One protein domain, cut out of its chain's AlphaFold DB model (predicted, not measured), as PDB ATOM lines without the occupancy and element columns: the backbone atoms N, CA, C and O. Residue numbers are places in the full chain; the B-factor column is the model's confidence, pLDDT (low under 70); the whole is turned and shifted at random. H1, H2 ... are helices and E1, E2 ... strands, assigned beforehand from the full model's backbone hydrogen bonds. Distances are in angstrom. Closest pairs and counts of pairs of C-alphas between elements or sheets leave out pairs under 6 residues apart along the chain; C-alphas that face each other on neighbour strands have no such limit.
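This is residues 44 to 141 of the 141 residues of the protein "Calmodulin" of Chaetoceros debilis (UniProt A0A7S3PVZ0). A small sheet of two short strands, E1 beside E2, sits at one side of a compact body of helices, in which H1, H6 and H3 lie side by side in a curved row. H2 and H4 meet at a steep angle on the side away from H1, and the short H5 lies at the edge near E2, H1 and H4. The printed part has 98 residues, with six named helices and two antiparallel strands in the order H1 E1 H2 H3 H4 E2 H5 H6; the class is mostly helix. The whole is compact and rounded, with a radius of gyration of the C-alphas of 12.0 A and spans of 32 by 26 by 24 A.

Find C-alpha 66 at (282.620, 235.161, 333.085), where strand E1, residues 66 to 68, begins; its partner E2 is residues 107 to 109. After E1, H2 takes residues 69 to 78 and is 14.2 A long from first to last C-alpha. Go back to C-alpha 48 at (292.516, 241.862, 343.469): from there H1 runs to residue 58, 15.3 A. H3 is residues 83 to 90, 11.6 A, and H4 is residues 93 to 100, 10.3 A. H5 is residues 113 to 116. H6, residues 125 to 135, runs 15.6 A and ends at C-alpha 135, (282.484, 250.750, 337.339).

Look first at E1 and E2, antiparallel at 163 degrees: N 67 and O 108 are within hydrogen-bond range at 2.9 A, as are N 108 and O 67 at 2.9 A. The closest C-alphas of H4 and E2, Cys 100 and Ile 108, are 6.1 A apart; those of H1 and E1, Gly 56 and Leu 67, are 7.4 A apart. H4 touches H2, closest at C-alphas 93 and 73, 6.4 A, at a steep tilt of 51 degrees, opposite ways. H1 touches H6, C-alphas 51 and 132 coming closest at 6.9 A, at a shallow tilt of 9 degrees, the same way. H6 touches H3, C-alphas 127 and 90 coming closest at 5.9 A, at a shallow tilt of 29 degrees, opposite ways. With two of three touching pairs at a shallow tilt, the packing is mostly aligned, but only just. H5 is close to H4 but not clearly touching, with C-alphas 114 and 100 closest at 6.1 A. H1 and H3 are apart. In H1, H2 and H6 every O i to N i+4 pair is within hydrogen-bond range; H4 has 3 of 4, H3 has 1 of 4 beside 4 of 5 O i to N i+3 pairs, and H5 is too short for an i+4 pair.

Find the two C-alphas farthest apart, those of Tyr 82 and Asp 103, at 32.4 A. The printed part has no cut and no long link, and it ends at residue 141, the chain's last. The mean pLDDT of the printed part is 87.7; look for low confidence at residues 44 and 141, both under 70.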
ATOM      1  N   SER A  44     292.401 253.072 349.518       69.69
ATOM      2  CA  SER A  44     293.491 253.558 348.682       69.69
ATOM      3  C   SER A  44     294.021 252.495 347.725       69.69
ATOM      4  O   SER A  44     294.526 252.871 346.663       69.69
ATOM      5  N   CYS A  45     293.895 251.205 348.053       81.44
ATOM      6  CA  CYS A  45     294.409 250.103 347.250       81.44
ATOM      7  C   CYS A  45     293.539 248.836 347.335       81.44
ATOM      8  O   CYS A  45     293.906 247.899 348.043       81.44
ATOM      9  N   PRO A  46     292.430 248.759 346.574       84.75
ATOM     10  CA  PRO A  46     291.565 247.585 346.611       84.75
ATOM     11  C   PRO A  46     292.332 246.319 346.209       84.75
ATOM     12  O   PRO A  46     293.126 246.324 345.246       84.75
ATOM     13  N   SER A  47     292.086 245.237 346.946       87.38
ATOM     14  CA  SER A  47     292.673 243.936 346.668       87.38
ATOM     15  C   SER A  47     292.157 243.385 345.339       87.38
ATOM     16  O   SER A  47     291.085 243.740 344.841       87.38
ATOM     17  N   ARG A  48     292.947 242.520 344.705       85.62
ATOM     18  CA  ARG A  48     292.516 241.862 343.469       85.62
ATOM     19  C   ARG A  48     291.294 240.954 343.664       85.62
ATOM     20  O   ARG A  48     290.373 241.093 342.862       85.62
ATOM     21  N   PRO A  49     291.212 240.105 344.710       87.94
ATOM     22  CA  PRO A  49     290.004 239.316 344.939       87.94
ATOM     23  C   PRO A  49     288.770 240.192 345.196       87.94
ATOM     24  O   PRO A  49     287.696 239.858 344.704       87.94
ATOM     25  N   HIS A  50     288.915 241.348 345.850       88.50
ATOM     26  CA  HIS A  50     287.827 242.318 345.991       88.50
ATOM     27  C   HIS A  50     287.336 242.839 344.633       88.50
ATOM     28  O   HIS A  50     286.141 242.804 344.351       88.50
ATOM     29  N   ILE A  51     288.246 243.248 343.738       89.50
ATOM     30  CA  ILE A  51     287.882 243.681 342.376       89.50
ATOM     31  C   ILE A  51     287.145 242.583 341.609       89.50
ATOM     32  O   ILE A  51     286.154 242.882 340.949       89.50
ATOM     33  N   ILE A  52     287.607 241.335 341.700       90.19
ATOM     34  CA  ILE A  52     286.981 240.194 341.019       90.19
ATOM     35  C   ILE A  52     285.553 239.987 341.538       90.19
ATOM     36  O   ILE A  52     284.620 239.879 340.744       90.19
ATOM     37  N   ARG A  53     285.356 240.005 342.862       89.62
ATOM     38  CA  ARG A  53     284.024 239.875 343.476       89.62
ATOM     39  C   ARG A  53     283.094 241.021 343.080       89.62
ATOM     40  O   ARG A  53     281.947 240.774 342.713       89.62
ATOM     41  N   CYS A  54     283.581 242.260 343.106       91.25
ATOM     42  CA  CYS A  54     282.804 243.418 342.670       91.25
ATOM     43  C   CYS A  54     282.451 243.344 341.179       91.25
ATOM     44  O   CYS A  54     281.306 243.599 340.815       91.25
ATOM     45  N   ALA A  55     283.397 242.958 340.320       90.81
ATOM     46  CA  ALA A  55     283.150 242.787 338.892       90.81
ATOM     47  C   ALA A  55     282.048 241.746 338.647       90.81
ATOM     48  O   ALA A  55     281.101 242.031 337.923       90.81
ATOM     49  N   GLY A  56     282.083 240.604 339.338       90.56
ATOM     50  CA  GLY A  56     281.017 239.604 339.233       90.56
ATOM     51  C   GLY A  56     279.659 240.040 339.777       90.56
ATOM     52  O   GLY A  56     278.636 239.477 339.410       90.56
ATOM     53  N   LYS A  57     279.612 241.053 340.644       91.12
ATOM     54  CA  LYS A  57     278.350 241.587 341.171       91.12
ATOM     55  C   LYS A  57     277.739 242.665 340.274       91.12
ATOM     56  O   LYS A  57     276.516 242.754 340.201       91.12
ATOM     57  N   TYR A  58     278.576 243.510 339.674       91.31
ATOM     58  CA  TYR A  58     278.137 244.728 338.982       91.31
ATOM     59  C   TYR A  58     278.293 244.683 337.459       91.31
ATOM     60  O   TYR A  58     277.593 245.425 336.778       91.31
ATOM     61  N   LEU A  59     279.204 243.861 336.932       91.88
ATOM     62  CA  LEU A  59     279.504 243.790 335.499       91.88
ATOM     63  C   LEU A  59     279.001 242.500 334.843       91.88
ATOM     64  O   LEU A  59     278.553 242.564 333.707       91.88
ATOM     65  N   ASP A  60     279.036 241.368 335.551       93.25
ATOM     66  CA  ASP A  60     278.465 240.094 335.084       93.25
ATOM     67  C   ASP A  60     276.934 240.121 335.231       93.25
ATOM     68  O   ASP A  60     276.354 239.871 336.294       93.25
ATOM     69  N   THR A  61     276.269 240.527 334.154       92.69
ATOM     70  CA  THR A  61     274.820 240.725 334.101       92.69
ATOM     71  C   THR A  61     274.068 239.414 333.916       92.69
ATOM     72  O   THR A  61     272.962 239.260 334.447       92.69
ATOM     73  N   ASN A  62     274.660 238.464 333.190       92.56
ATOM     74  CA  ASN A  62     274.062 237.160 332.917       92.56
ATOM     75  C   ASN A  62     274.380 236.109 334.006       92.56
ATOM     76  O   ASN A  62     273.756 235.045 334.030       92.56
ATOM     77  N   LYS A  63     275.258 236.448 334.960       92.50
ATOM     78  CA  LYS A  63     275.688 235.650 336.117       92.50
ATOM     79  C   LYS A  63     276.354 234.334 335.729       92.50
ATOM     80  O   LYS A  63     276.217 233.335 336.448       92.50
ATOM     81  N   ASN A  64     277.060 234.308 334.603       92.38
ATOM     82  CA  ASN A  64     277.773 233.123 334.131       92.38
ATOM     83  C   ASN A  64     279.173 232.971 334.766       92.38
ATOM     84  O   ASN A  64     279.838 231.966 334.514       92.38
ATOM     85  N   LYS A  65     279.591 233.898 335.648       91.44
ATOM     86  CA  LYS A  65     280.923 233.976 336.290       91.44
ATOM     87  C   LYS A  65     282.070 234.262 335.318       91.44
ATOM     88  O   LYS A  65     283.244 234.130 335.685       91.44
ATOM     89  N   LEU A  66     281.729 234.658 334.106       93.44
ATOM     90  CA  LEU A  66     282.620 235.161 333.085       93.44
ATOM     91  C   LEU A  66     282.260 236.632 332.883       93.44
ATOM     92  O   LEU A  66     281.132 237.049 333.113       93.44
ATOM     93  N   LEU A  67     283.234 237.445 332.511       93.69
ATOM     94  CA  LEU A  67     282.971 238.813 332.103       93.69
ATOM     95  C   LEU A  67     283.138 238.887 330.593       93.69
ATOM     96  O   LEU A  67     284.264 238.950 330.099       93.69
ATOM     97  N   GLU A  68     282.027 238.834 329.869       94.88
ATOM     98  CA  GLU A  68     282.047 238.837 328.408       94.88
ATOM     99  C   GLU A  68     282.443 240.216 327.872       94.88
ATOM    100  O   GLU A  68     282.103 241.261 328.444       94.88
ATOM    101  N   ARG A  69     283.086 240.239 326.699       94.38
ATOM    102  CA  ARG A  69     283.405 241.482 325.980       94.38
ATOM    103  C   ARG A  69     282.218 242.445 325.908       94.38
ATOM    104  O   ARG A  69     282.375 243.635 326.165       94.38
ATOM    105  N   LYS A  70     281.029 241.929 325.587       93.38
ATOM    106  CA  LYS A  70     279.812 242.732 325.413       93.38
ATOM    107  C   LYS A  70     279.330 243.370 326.716       93.38
ATOM    108  O   LYS A  70     278.836 244.498 326.700       93.38
ATOM    109  N   GLU A  71     279.466 242.671 327.837       93.06
ATOM    110  CA  GLU A  71     279.110 243.203 329.155       93.06
ATOM    111  C   GLU A  71     280.062 244.328 329.554       93.06
ATOM    112  O   GLU A  71     279.632 245.387 330.014       93.06
ATOM    113  N   LEU A  72     281.355 244.146 329.277       90.81
ATOM    114  CA  LEU A  72     282.374 245.157 329.518       90.81
ATOM    115  C   LEU A  72     282.217 246.384 328.601       90.81
ATOM    116  O   LEU A  72     282.358 247.516 329.069       90.81
ATOM    117  N   GLU A  73     281.897 246.181 327.321       91.81
ATOM    118  CA  GLU A  73     281.549 247.248 326.369       91.81
ATOM    119  C   GLU A  73     280.342 248.040 326.852       91.81
ATOM    120  O   GLU A  73     280.420 249.260 326.983       91.81
ATOM    121  N   THR A  74     279.263 247.343 327.210       92.25
ATOM    122  CA  THR A  74     278.041 247.973 327.723       92.25
ATOM    123  C   THR A  74     278.346 248.788 328.977       92.25
ATOM    124  O   THR A  74     277.935 249.943 329.081       92.25
ATOM    125  N   ALA A  75     279.129 248.242 329.909       90.50
ATOM    126  CA  ALA A  75     279.531 248.962 331.109       90.50
ATOM    127  C   ALA A  75     280.336 250.228 330.778       90.50
ATOM    128  O   ALA A  75     280.072 251.287 331.346       90.50
ATOM    129  N   ILE A  76     281.272 250.160 329.831       88.06
ATOM    130  CA  ILE A  76     282.054 251.320 329.383       88.06
ATOM    131  C   ILE A  76     281.178 252.365 328.691       88.06
ATOM    132  O   ILE A  76     281.357 253.562 328.929       88.06
ATOM    133  N   ASP A  77     280.219 251.940 327.878       89.06
ATOM    134  CA  ASP A  77     279.309 252.835 327.168       89.06
ATOM    135  C   ASP A  77     278.347 253.553 328.115       89.06
ATOM    136  O   ASP A  77     278.006 254.716 327.877       89.06
ATOM    137  N   THR A  78     277.975 252.905 329.223       88.88
ATOM    138  CA  THR A  78     277.177 253.528 330.290       88.88
ATOM    139  C   THR A  78     277.968 254.513 331.146       88.88
ATOM    140  O   THR A  78     277.359 255.305 331.872       88.88
ATOM    141  N   LEU A  79     279.305 254.522 331.058       85.38
ATOM    142  CA  LEU A  79     280.092 255.493 331.802       85.38
ATOM    143  C   LEU A  79     279.765 256.908 331.314       85.38
ATOM    144  O   LEU A  79     279.777 257.190 330.108       85.38
ATOM    145  N   PRO A  80     279.554 257.849 332.245       85.62
ATOM    146  CA  PRO A  80     279.370 259.238 331.881       85.62
ATOM    147  C   PRO A  80     280.610 259.759 331.145       85.62
ATOM    148  O   PRO A  80     281.725 259.261 331.309       85.62
ATOM    149  N   TRP A  81     280.432 260.804 330.336       80.00
ATOM    150  CA  TRP A  81     281.485 261.335 329.462       80.00
ATOM    151  C   TRP A  81     282.799 261.666 330.199       80.00
ATOM    152  O   TRP A  81     283.875 261.489 329.633       80.00
ATOM    153  N   TYR A  82     282.728 262.083 331.469       72.81
ATOM    154  CA  TYR A  82     283.895 262.335 332.323       72.81
ATOM    155  C   TYR A  82     284.586 261.043 332.794       72.81
ATOM    156  O   TYR A  82     285.806 261.010 332.954       72.81
ATOM    157  N   GLY A  83     283.831 259.953 332.946       72.62
ATOM    158  CA  GLY A  83     284.329 258.611 333.249       72.62
ATOM    159  C   GLY A  83     285.103 257.987 332.087       72.62
ATOM    160  O   GLY A  83     285.982 257.164 332.310       72.62
ATOM    161  N   ARG A  84     284.904 258.450 330.847       77.31
ATOM    162  CA  ARG A  84     285.685 257.979 329.683       77.31
ATOM    163  C   ARG A  84     287.177 258.305 329.776       77.31
ATOM    164  O   ARG A  84     287.987 257.645 329.130       77.31
ATOM    165  N   GLY A  85     287.574 259.269 330.614       79.50
ATOM    166  CA  GLY A  85     288.986 259.532 330.916       79.50
ATOM    167  C   GLY A  85     289.707 258.326 331.530       79.50
ATOM    168  O   GLY A  85     290.904 258.141 331.305       79.50
ATOM    169  N   VAL A  86     288.970 257.457 332.225       80.00
ATOM    170  CA  VAL A  86     289.462 256.223 332.851       80.00
ATOM    171  C   VAL A  86     290.014 255.253 331.795       80.00
ATOM    172  O   VAL A  86     291.055 254.638 332.024       80.00
ATOM    173  N   LEU A  87     289.439 255.219 330.585       79.38
ATOM    174  CA  LEU A  87     289.916 254.394 329.462       79.38
ATOM    175  C   LEU A  87     291.356 254.716 329.034       79.38
ATOM    176  O   LEU A  87     292.040 253.860 328.474       79.38
ATOM    177  N   LYS A  88     291.869 255.917 329.335       78.06
ATOM    178  CA  LYS A  88     293.286 256.251 329.096       78.06
ATOM    179  C   LYS A  88     294.234 255.520 330.054       78.06
ATOM    180  O   LYS A  88     295.395 255.316 329.710       78.06
ATOM    181  N   ILE A  89     293.755 255.140 331.240       78.00
ATOM    182  CA  ILE A  89     294.546 254.532 332.321       78.00
ATOM    183  C   ILE A  89     294.456 253.003 332.270       78.00
ATOM    184  O   ILE A  89     295.481 252.318 332.297       78.00
ATOM    185  N   ILE A  90     293.239 252.463 332.212       80.25
ATOM    186  CA  ILE A  90     292.994 251.008 332.161       80.25
ATOM    187  C   ILE A  90     293.117 250.451 330.740       80.25
ATOM    188  O   ILE A  90     293.623 249.343 330.575       80.25
ATOM    189  N   GLY A  91     292.776 251.246 329.723       80.62
ATOM    190  CA  GLY A  91     292.738 250.834 328.320       80.62
ATOM    191  C   GLY A  91     291.309 250.717 327.784       80.62
ATOM    192  O   GLY A  91     290.349 250.767 328.548       80.62
ATOM    193  N   SER A  92     291.181 250.586 326.458       86.69
ATOM    194  CA  SER A  92     289.931 250.163 325.814       86.69
ATOM    195  C   SER A  92     289.573 248.732 326.222       86.69
ATOM    196  O   SER A  92     290.432 248.013 326.738       86.69
ATOM    197  N   VAL A  93     288.340 248.308 325.930       89.56
ATOM    198  CA  VAL A  93     287.887 246.913 326.089       89.56
ATOM    199  C   VAL A  93     288.924 245.950 325.522       89.56
ATOM    200  O   VAL A  93     289.399 245.084 326.243       89.56
ATOM    201  N   ASP A  94     289.395 246.183 324.295       90.62
ATOM    202  CA  ASP A  94     290.401 245.330 323.646       90.62
ATOM    203  C   ASP A  94     291.683 245.169 324.463       90.62
ATOM    204  O   ASP A  94     292.264 244.091 324.512       90.62
ATOM    205  N   LYS A  95     292.139 246.239 325.123       90.75
ATOM    206  CA  LYS A  95     293.342 246.193 325.963       90.75
ATOM    207  C   LYS A  95     293.100 245.486 327.288       90.75
ATOM    208  O   LYS A  95     294.067 244.994 327.868       90.75
ATOM    209  N   ILE A  96     291.869 245.516 327.791       90.12
ATOM    210  CA  ILE A  96     291.475 244.779 328.990       90.12
ATOM    211  C   ILE A  96     291.403 243.295 328.635       90.12
ATOM    212  O   ILE A  96     292.119 242.521 329.261       90.12
ATOM    213  N   MET A  97     290.669 242.932 327.578       91.50
ATOM    214  CA  MET A  97     290.591 241.562 327.064       91.50
ATOM    215  C   MET A  97     291.993 241.009 326.806       91.50
ATOM    216  O   MET A  97     292.412 240.090 327.487       91.50
ATOM    217  N   ALA A  98     292.826 241.687 326.011       91.94
ATOM    218  CA  ALA A  98     294.186 241.223 325.703       91.94
ATOM    219  C   ALA A  98     295.129 241.033 326.914       91.94
ATOM    220  O   ALA A  98     296.231 240.514 326.751       91.94
ATOM    221  N   LYS A  99     294.773 241.520 328.109       90.19
ATOM    222  CA  LYS A  99     295.588 241.375 329.329       90.19
ATOM    223  C   LYS A  99     294.976 240.470 330.383       90.19
ATOM    224  O   LYS A  99     295.732 240.009 331.238       90.19
ATOM    225  N   CYS A 100     293.657 240.346 330.382       91.31
ATOM    226  CA  CYS A 100     292.870 239.690 331.416       91.31
ATOM    227  C   CYS A 100     292.258 238.378 330.934       91.31
ATOM    228  O   CYS A 100     292.091 237.486 331.754       91.31
ATOM    229  N   ASP A 101     291.954 238.277 329.643       93.50
ATOM    230  CA  ASP A 101     291.534 237.051 328.977       93.50
ATOM    231  C   ASP A 101     292.799 236.230 328.666       93.50
ATOM    232  O   ASP A 101     293.656 236.644 327.877       93.50
ATOM    233  N   ALA A 102     292.987 235.140 329.411       92.50
ATOM    234  CA  ALA A 102     294.213 234.347 329.391       92.50
ATOM    235  C   ALA A 102     294.134 233.175 328.410       92.50
ATOM    236  O   ALA A 102     295.175 232.724 327.922       92.50
ATOM    237  N   ASP A 103     292.935 232.654 328.161       92.31
ATOM    238  CA  ASP A 103     292.666 231.548 327.247       92.31
ATOM    239  C   ASP A 103     292.140 232.008 325.879       92.31
ATOM    240  O   ASP A 103     292.216 231.238 324.918       92.31
ATOM    241  N   GLY A 104     291.765 233.280 325.744       92.69
ATOM    242  CA  GLY A 104     291.430 233.934 324.484       92.69
ATOM    243  C   GLY A 104     290.019 233.617 324.003       92.69
ATOM    244  O   GLY A 104     289.807 233.555 322.789       92.69
ATOM    245  N   ASP A 105     289.087 233.357 324.919       93.56
ATOM    246  CA  ASP A 105     287.707 232.976 324.601       93.56
ATOM    247  C   ASP A 105     286.747 234.176 324.456       93.56
ATOM    248  O   ASP A 105     285.541 233.991 324.286       93.56
ATOM    249  N   ASP A 106     287.285 235.404 324.450       92.88
ATOM    250  CA  ASP A 106     286.531 236.663 324.424       92.88
ATOM    251  C   ASP A 106     285.639 236.874 325.669       92.88
ATOM    252  O   ASP A 106     284.761 237.755 325.696       92.88
ATOM    253  N   ALA A 107     285.934 236.156 326.751       94.56
ATOM    254  CA  ALA A 107     285.433 236.404 328.086       94.56
ATOM    255  C   ALA A 107     286.582 236.393 329.108       94.56
ATOM    256  O   ALA A 107     287.676 235.897 328.886       94.56
ATOM    257  N   ILE A 108     286.371 237.034 330.256       93.38
ATOM    258  CA  ILE A 108     287.344 237.000 331.350       93.38
ATOM    259  C   ILE A 108     286.758 236.144 332.457       93.38
ATOM    260  O   ILE A 108     285.894 236.596 333.216       93.38
ATOM    261  N   GLY A 109     287.238 234.913 332.586       92.75
ATOM    262  CA  GLY A 109     286.844 234.039 333.671       92.75
ATOM    263  C   GLY A 109     287.387 234.530 335.010       92.75
ATOM    264  O   GLY A 109     288.594 234.656 335.244       92.75
ATOM    265  N   MET A 110     286.474 234.793 335.944       89.00
ATOM    266  CA  MET A 110     286.814 235.367 337.251       89.00
ATOM    267  C   MET A 110     287.674 234.441 338.117       89.00
ATOM    268  O   MET A 110     288.449 234.913 338.947       89.00
ATOM    269  N   LEU A 111     287.533 233.125 337.940       87.06
ATOM    270  CA  LEU A 111     288.266 232.103 338.695       87.06
ATOM    271  C   LEU A 111     289.416 231.476 337.897       87.06
ATOM    272  O   LEU A 111     290.288 230.847 338.487       87.06
ATOM    273  N   THR A 112     289.413 231.625 336.574       88.62
ATOM    274  CA  THR A 112     290.342 230.948 335.661       88.62
ATOM    275  C   THR A 112     291.398 231.893 335.113       88.62
ATOM    276  O   THR A 112     292.585 231.574 335.199       88.62
ATOM    277  N   ASP A 113     290.996 233.060 334.615       91.12
ATOM    278  CA  ASP A 113     291.866 233.950 333.833       91.12
ATOM    279  C   ASP A 113     292.405 235.076 334.675       91.12
ATOM    280  O   ASP A 113     293.598 235.384 334.614       91.12
ATOM    281  N   MET A 114     291.558 235.603 335.563       85.88
ATOM    282  CA  MET A 114     291.984 236.572 336.554       85.88
ATOM    283  C   MET A 114     293.206 236.035 337.308       85.88
ATOM    284  O   MET A 114     294.249 236.657 337.125       85.88
ATOM    285  N   PRO A 115     293.201 234.886 338.030       86.69
ATOM    286  CA  PRO A 115     294.384 234.379 338.745       86.69
ATOM    287  C   PRO A 115     295.653 234.263 337.893       86.69
ATOM    288  O   PRO A 115     296.709 234.703 338.332       86.69
ATOM    289  N   LYS A 116     295.539 233.774 336.653       89.00
ATOM    290  CA  LYS A 116     296.676 233.587 335.734       89.00
ATOM    291  C   LYS A 116     297.281 234.899 335.224       89.00
ATOM    292  O   LYS A 116     298.415 234.905 334.760       89.00
ATOM    293  N   THR A 117     296.542 236.002 335.304       87.75
ATOM    294  CA  THR A 117     296.929 237.313 334.761       87.75
ATOM    295  C   THR A 117     297.242 238.343 335.850       87.75
ATOM    296  O   THR A 117     297.065 239.542 335.648       87.75
ATOM    297  N   GLU A 118     297.709 237.920 337.029       83.94
ATOM    298  CA  GLU A 118     298.015 238.835 338.148       83.94
ATOM    299  C   GLU A 118     298.986 239.963 337.821       83.94
ATOM    300  O   GLU A 118     298.774 241.106 338.241       83.94
ATOM    301  N   ASP A 119     299.981 239.667 336.995       84.56
ATOM    302  CA  ASP A 119     301.039 240.611 336.656       84.56
ATOM    303  C   ASP A 119     300.679 241.526 335.473       84.56
ATOM    304  O   ASP A 119     301.330 242.551 335.247       84.56
ATOM    305  N   SER A 120     299.613 241.210 334.727       86.50
ATOM    306  CA  SER A 120     299.182 241.939 333.525       86.50
ATOM    307  C   SER A 120     297.832 242.637 333.704       86.50
ATOM    308  O   SER A 120     297.704 243.842 333.426       86.50
ATOM    309  N   CYS A 121     296.832 241.907 334.194       88.12
ATOM    310  CA  CYS A 121     295.457 242.346 334.376       88.12
ATOM    311  C   CYS A 121     295.304 243.132 335.675       88.12
ATOM    312  O   CYS A 121     295.382 242.594 336.780       88.12
ATOM    313  N   LEU A 122     295.091 244.446 335.542       86.12
ATOM    314  CA  LEU A 122     294.957 245.365 336.679       86.12
ATOM    315  C   LEU A 122     296.101 245.217 337.710       86.12
ATOM    316  O   LEU A 122     295.903 245.400 338.910       86.12
ATOM    317  N   ALA A 123     297.316 244.922 337.236       87.00
ATOM    318  CA  ALA A 123     298.467 244.572 338.074       87.00
ATOM    319  C   ALA A 123     298.821 245.633 339.128       87.00
ATOM    320  O   ALA A 123     299.163 245.346 340.276       87.00
ATOM    321  N   THR A 124     298.684 246.907 338.763       87.06
ATOM    322  CA  THR A 124     299.015 248.027 339.645       87.06
ATOM    323  C   THR A 124     297.807 248.487 340.451       87.06
ATOM    324  O   THR A 124     296.714 248.635 339.904       87.06
ATOM    325  N   CYS A 125     298.052 248.873 341.701       87.50
ATOM    326  CA  CYS A 125     297.074 249.474 342.607       87.50
ATOM    327  C   CYS A 125     296.229 250.594 341.968       87.50
ATOM    328  O   CYS A 125     295.005 250.585 342.060       87.50
ATOM    329  N   ILE A 126     296.877 251.517 341.245       88.50
ATOM    330  CA  ILE A 126     296.210 252.648 340.579       88.50
ATOM    331  C   ILE A 126     295.166 252.153 339.577       88.50
ATOM    332  O   ILE A 126     294.048 252.657 339.564       88.50
ATOM    333  N   LYS A 127     295.500 251.132 338.777       87.50
ATOM    334  CA  LYS A 127     294.558 250.539 337.819       87.50
ATOM    335  C   LYS A 127     293.353 249.938 338.532       87.50
ATOM    336  O   LYS A 127     292.241 250.220 338.116       87.50
ATOM    337  N   ARG A 128     293.552 249.184 339.621       89.50
ATOM    338  CA  ARG A 128     292.439 248.619 340.409       89.50
ATOM    339  C   ARG A 128     291.563 249.699 341.030       89.50
ATOM    340  O   ARG A 128     290.345 249.625 340.926       89.50
ATOM    341  N   LYS A 129     292.173 250.728 341.620       88.31
ATOM    342  CA  LYS A 129     291.454 251.861 342.217       88.31
ATOM    343  C   LYS A 129     290.609 252.601 341.185       88.31
ATOM    344  O   LYS A 129     289.435 252.855 341.417       88.31
ATOM    345  N   VAL A 130     291.209 252.928 340.045       88.62
ATOM    346  CA  VAL A 130     290.545 253.637 338.947       88.62
ATOM    347  C   VAL A 130     289.444 252.775 338.326       88.62
ATOM    348  O   VAL A 130     288.360 253.283 338.066       88.62
ATOM    349  N   PHE A 131     289.686 251.473 338.151       89.44
ATOM    350  CA  PHE A 131     288.687 250.522 337.665       89.44
ATOM    351  C   PHE A 131     287.480 250.442 338.612       89.44
ATOM    352  O   PHE A 131     286.352 250.656 338.179       89.44
ATOM    353  N   LYS A 132     287.718 250.257 339.917       89.88
ATOM    354  CA  LYS A 132     286.663 250.275 340.941       89.88
ATOM    355  C   LYS A 132     285.865 251.573 340.920       89.88
ATOM    356  O   LYS A 132     284.645 251.535 340.857       89.88
ATOM    357  N   ALA A 133     286.549 252.714 340.935       88.75
ATOM    358  CA  ALA A 133     285.897 254.019 340.955       88.75
ATOM    359  C   ALA A 133     285.048 254.289 339.703       88.75
ATOM    360  O   ALA A 133     284.068 255.022 339.785       88.75
ATOM    361  N   ALA A 134     285.420 253.718 338.554       87.94
ATOM    362  CA  ALA A 134     284.671 253.878 337.315       87.94
ATOM    363  C   ALA A 134     283.409 253.014 337.284       87.94
ATOM    364  O   ALA A 134     282.337 253.519 336.969       87.94
ATOM    365  N   PHE A 135     283.541 251.726 337.599       88.75
ATOM    366  CA  PHE A 135     282.484 250.750 337.339       88.75
ATOM    367  C   PHE A 135     281.616 250.434 338.555       88.75
ATOM    368  O   PHE A 135     280.445 250.103 338.405       88.75
ATOM    369  N   PHE A 136     282.171 250.515 339.760       89.81
ATOM    370  CA  PHE A 136     281.480 250.122 340.986       89.81
ATOM    371  C   PHE A 136     282.009 250.914 342.196       89.81
ATOM    372  O   PHE A 136     282.591 250.338 343.122       89.81
ATOM    373  N   PRO A 137     281.811 252.250 342.215       86.94
ATOM    374  CA  PRO A 137     282.294 253.110 343.298       86.94
ATOM    375  C   PRO A 137     281.702 252.724 344.662       86.94
ATOM    376  O   PRO A 137     282.399 252.796 345.669       86.94
ATOM    377  N   GLU A 138     280.465 252.222 344.666       85.50
ATOM    378  CA  GLU A 138     279.727 251.786 345.858       85.50
ATOM    379  C   GLU A 138     280.045 250.343 346.290       85.50
ATOM    380  O   GLU A 138     279.403 249.807 347.193       85.50
ATOM    381  N   CYS A 139     281.001 249.656 345.649       85.50
ATOM    382  CA  CYS A 139     281.422 248.339 346.124       85.50
ATOM    383  C   CYS A 139     282.270 248.492 347.394       85.50
ATOM    384  O   CYS A 139     283.497 248.581 347.345       85.50
ATOM    385  N   VAL A 140     281.601 248.580 348.535       74.25
ATOM    386  CA  VAL A 140     282.182 248.460 349.872       74.25
ATOM    387  C   VAL A 140     281.899 247.048 350.380       74.25
ATOM    388  O   VAL A 140     280.783 246.551 350.222       74.25
ATOM    389  N   GLU A 141     282.929 246.383 350.895       56.25
ATOM    390  CA  GLU A 141     282.797 245.097 351.594       56.25
ATOM    391  C   GLU A 141     282.767 245.326 353.098       56.25
ATOM    392  O   GLU A 141     283.616 246.115 353.576       56.25
TER     393      GLU A 141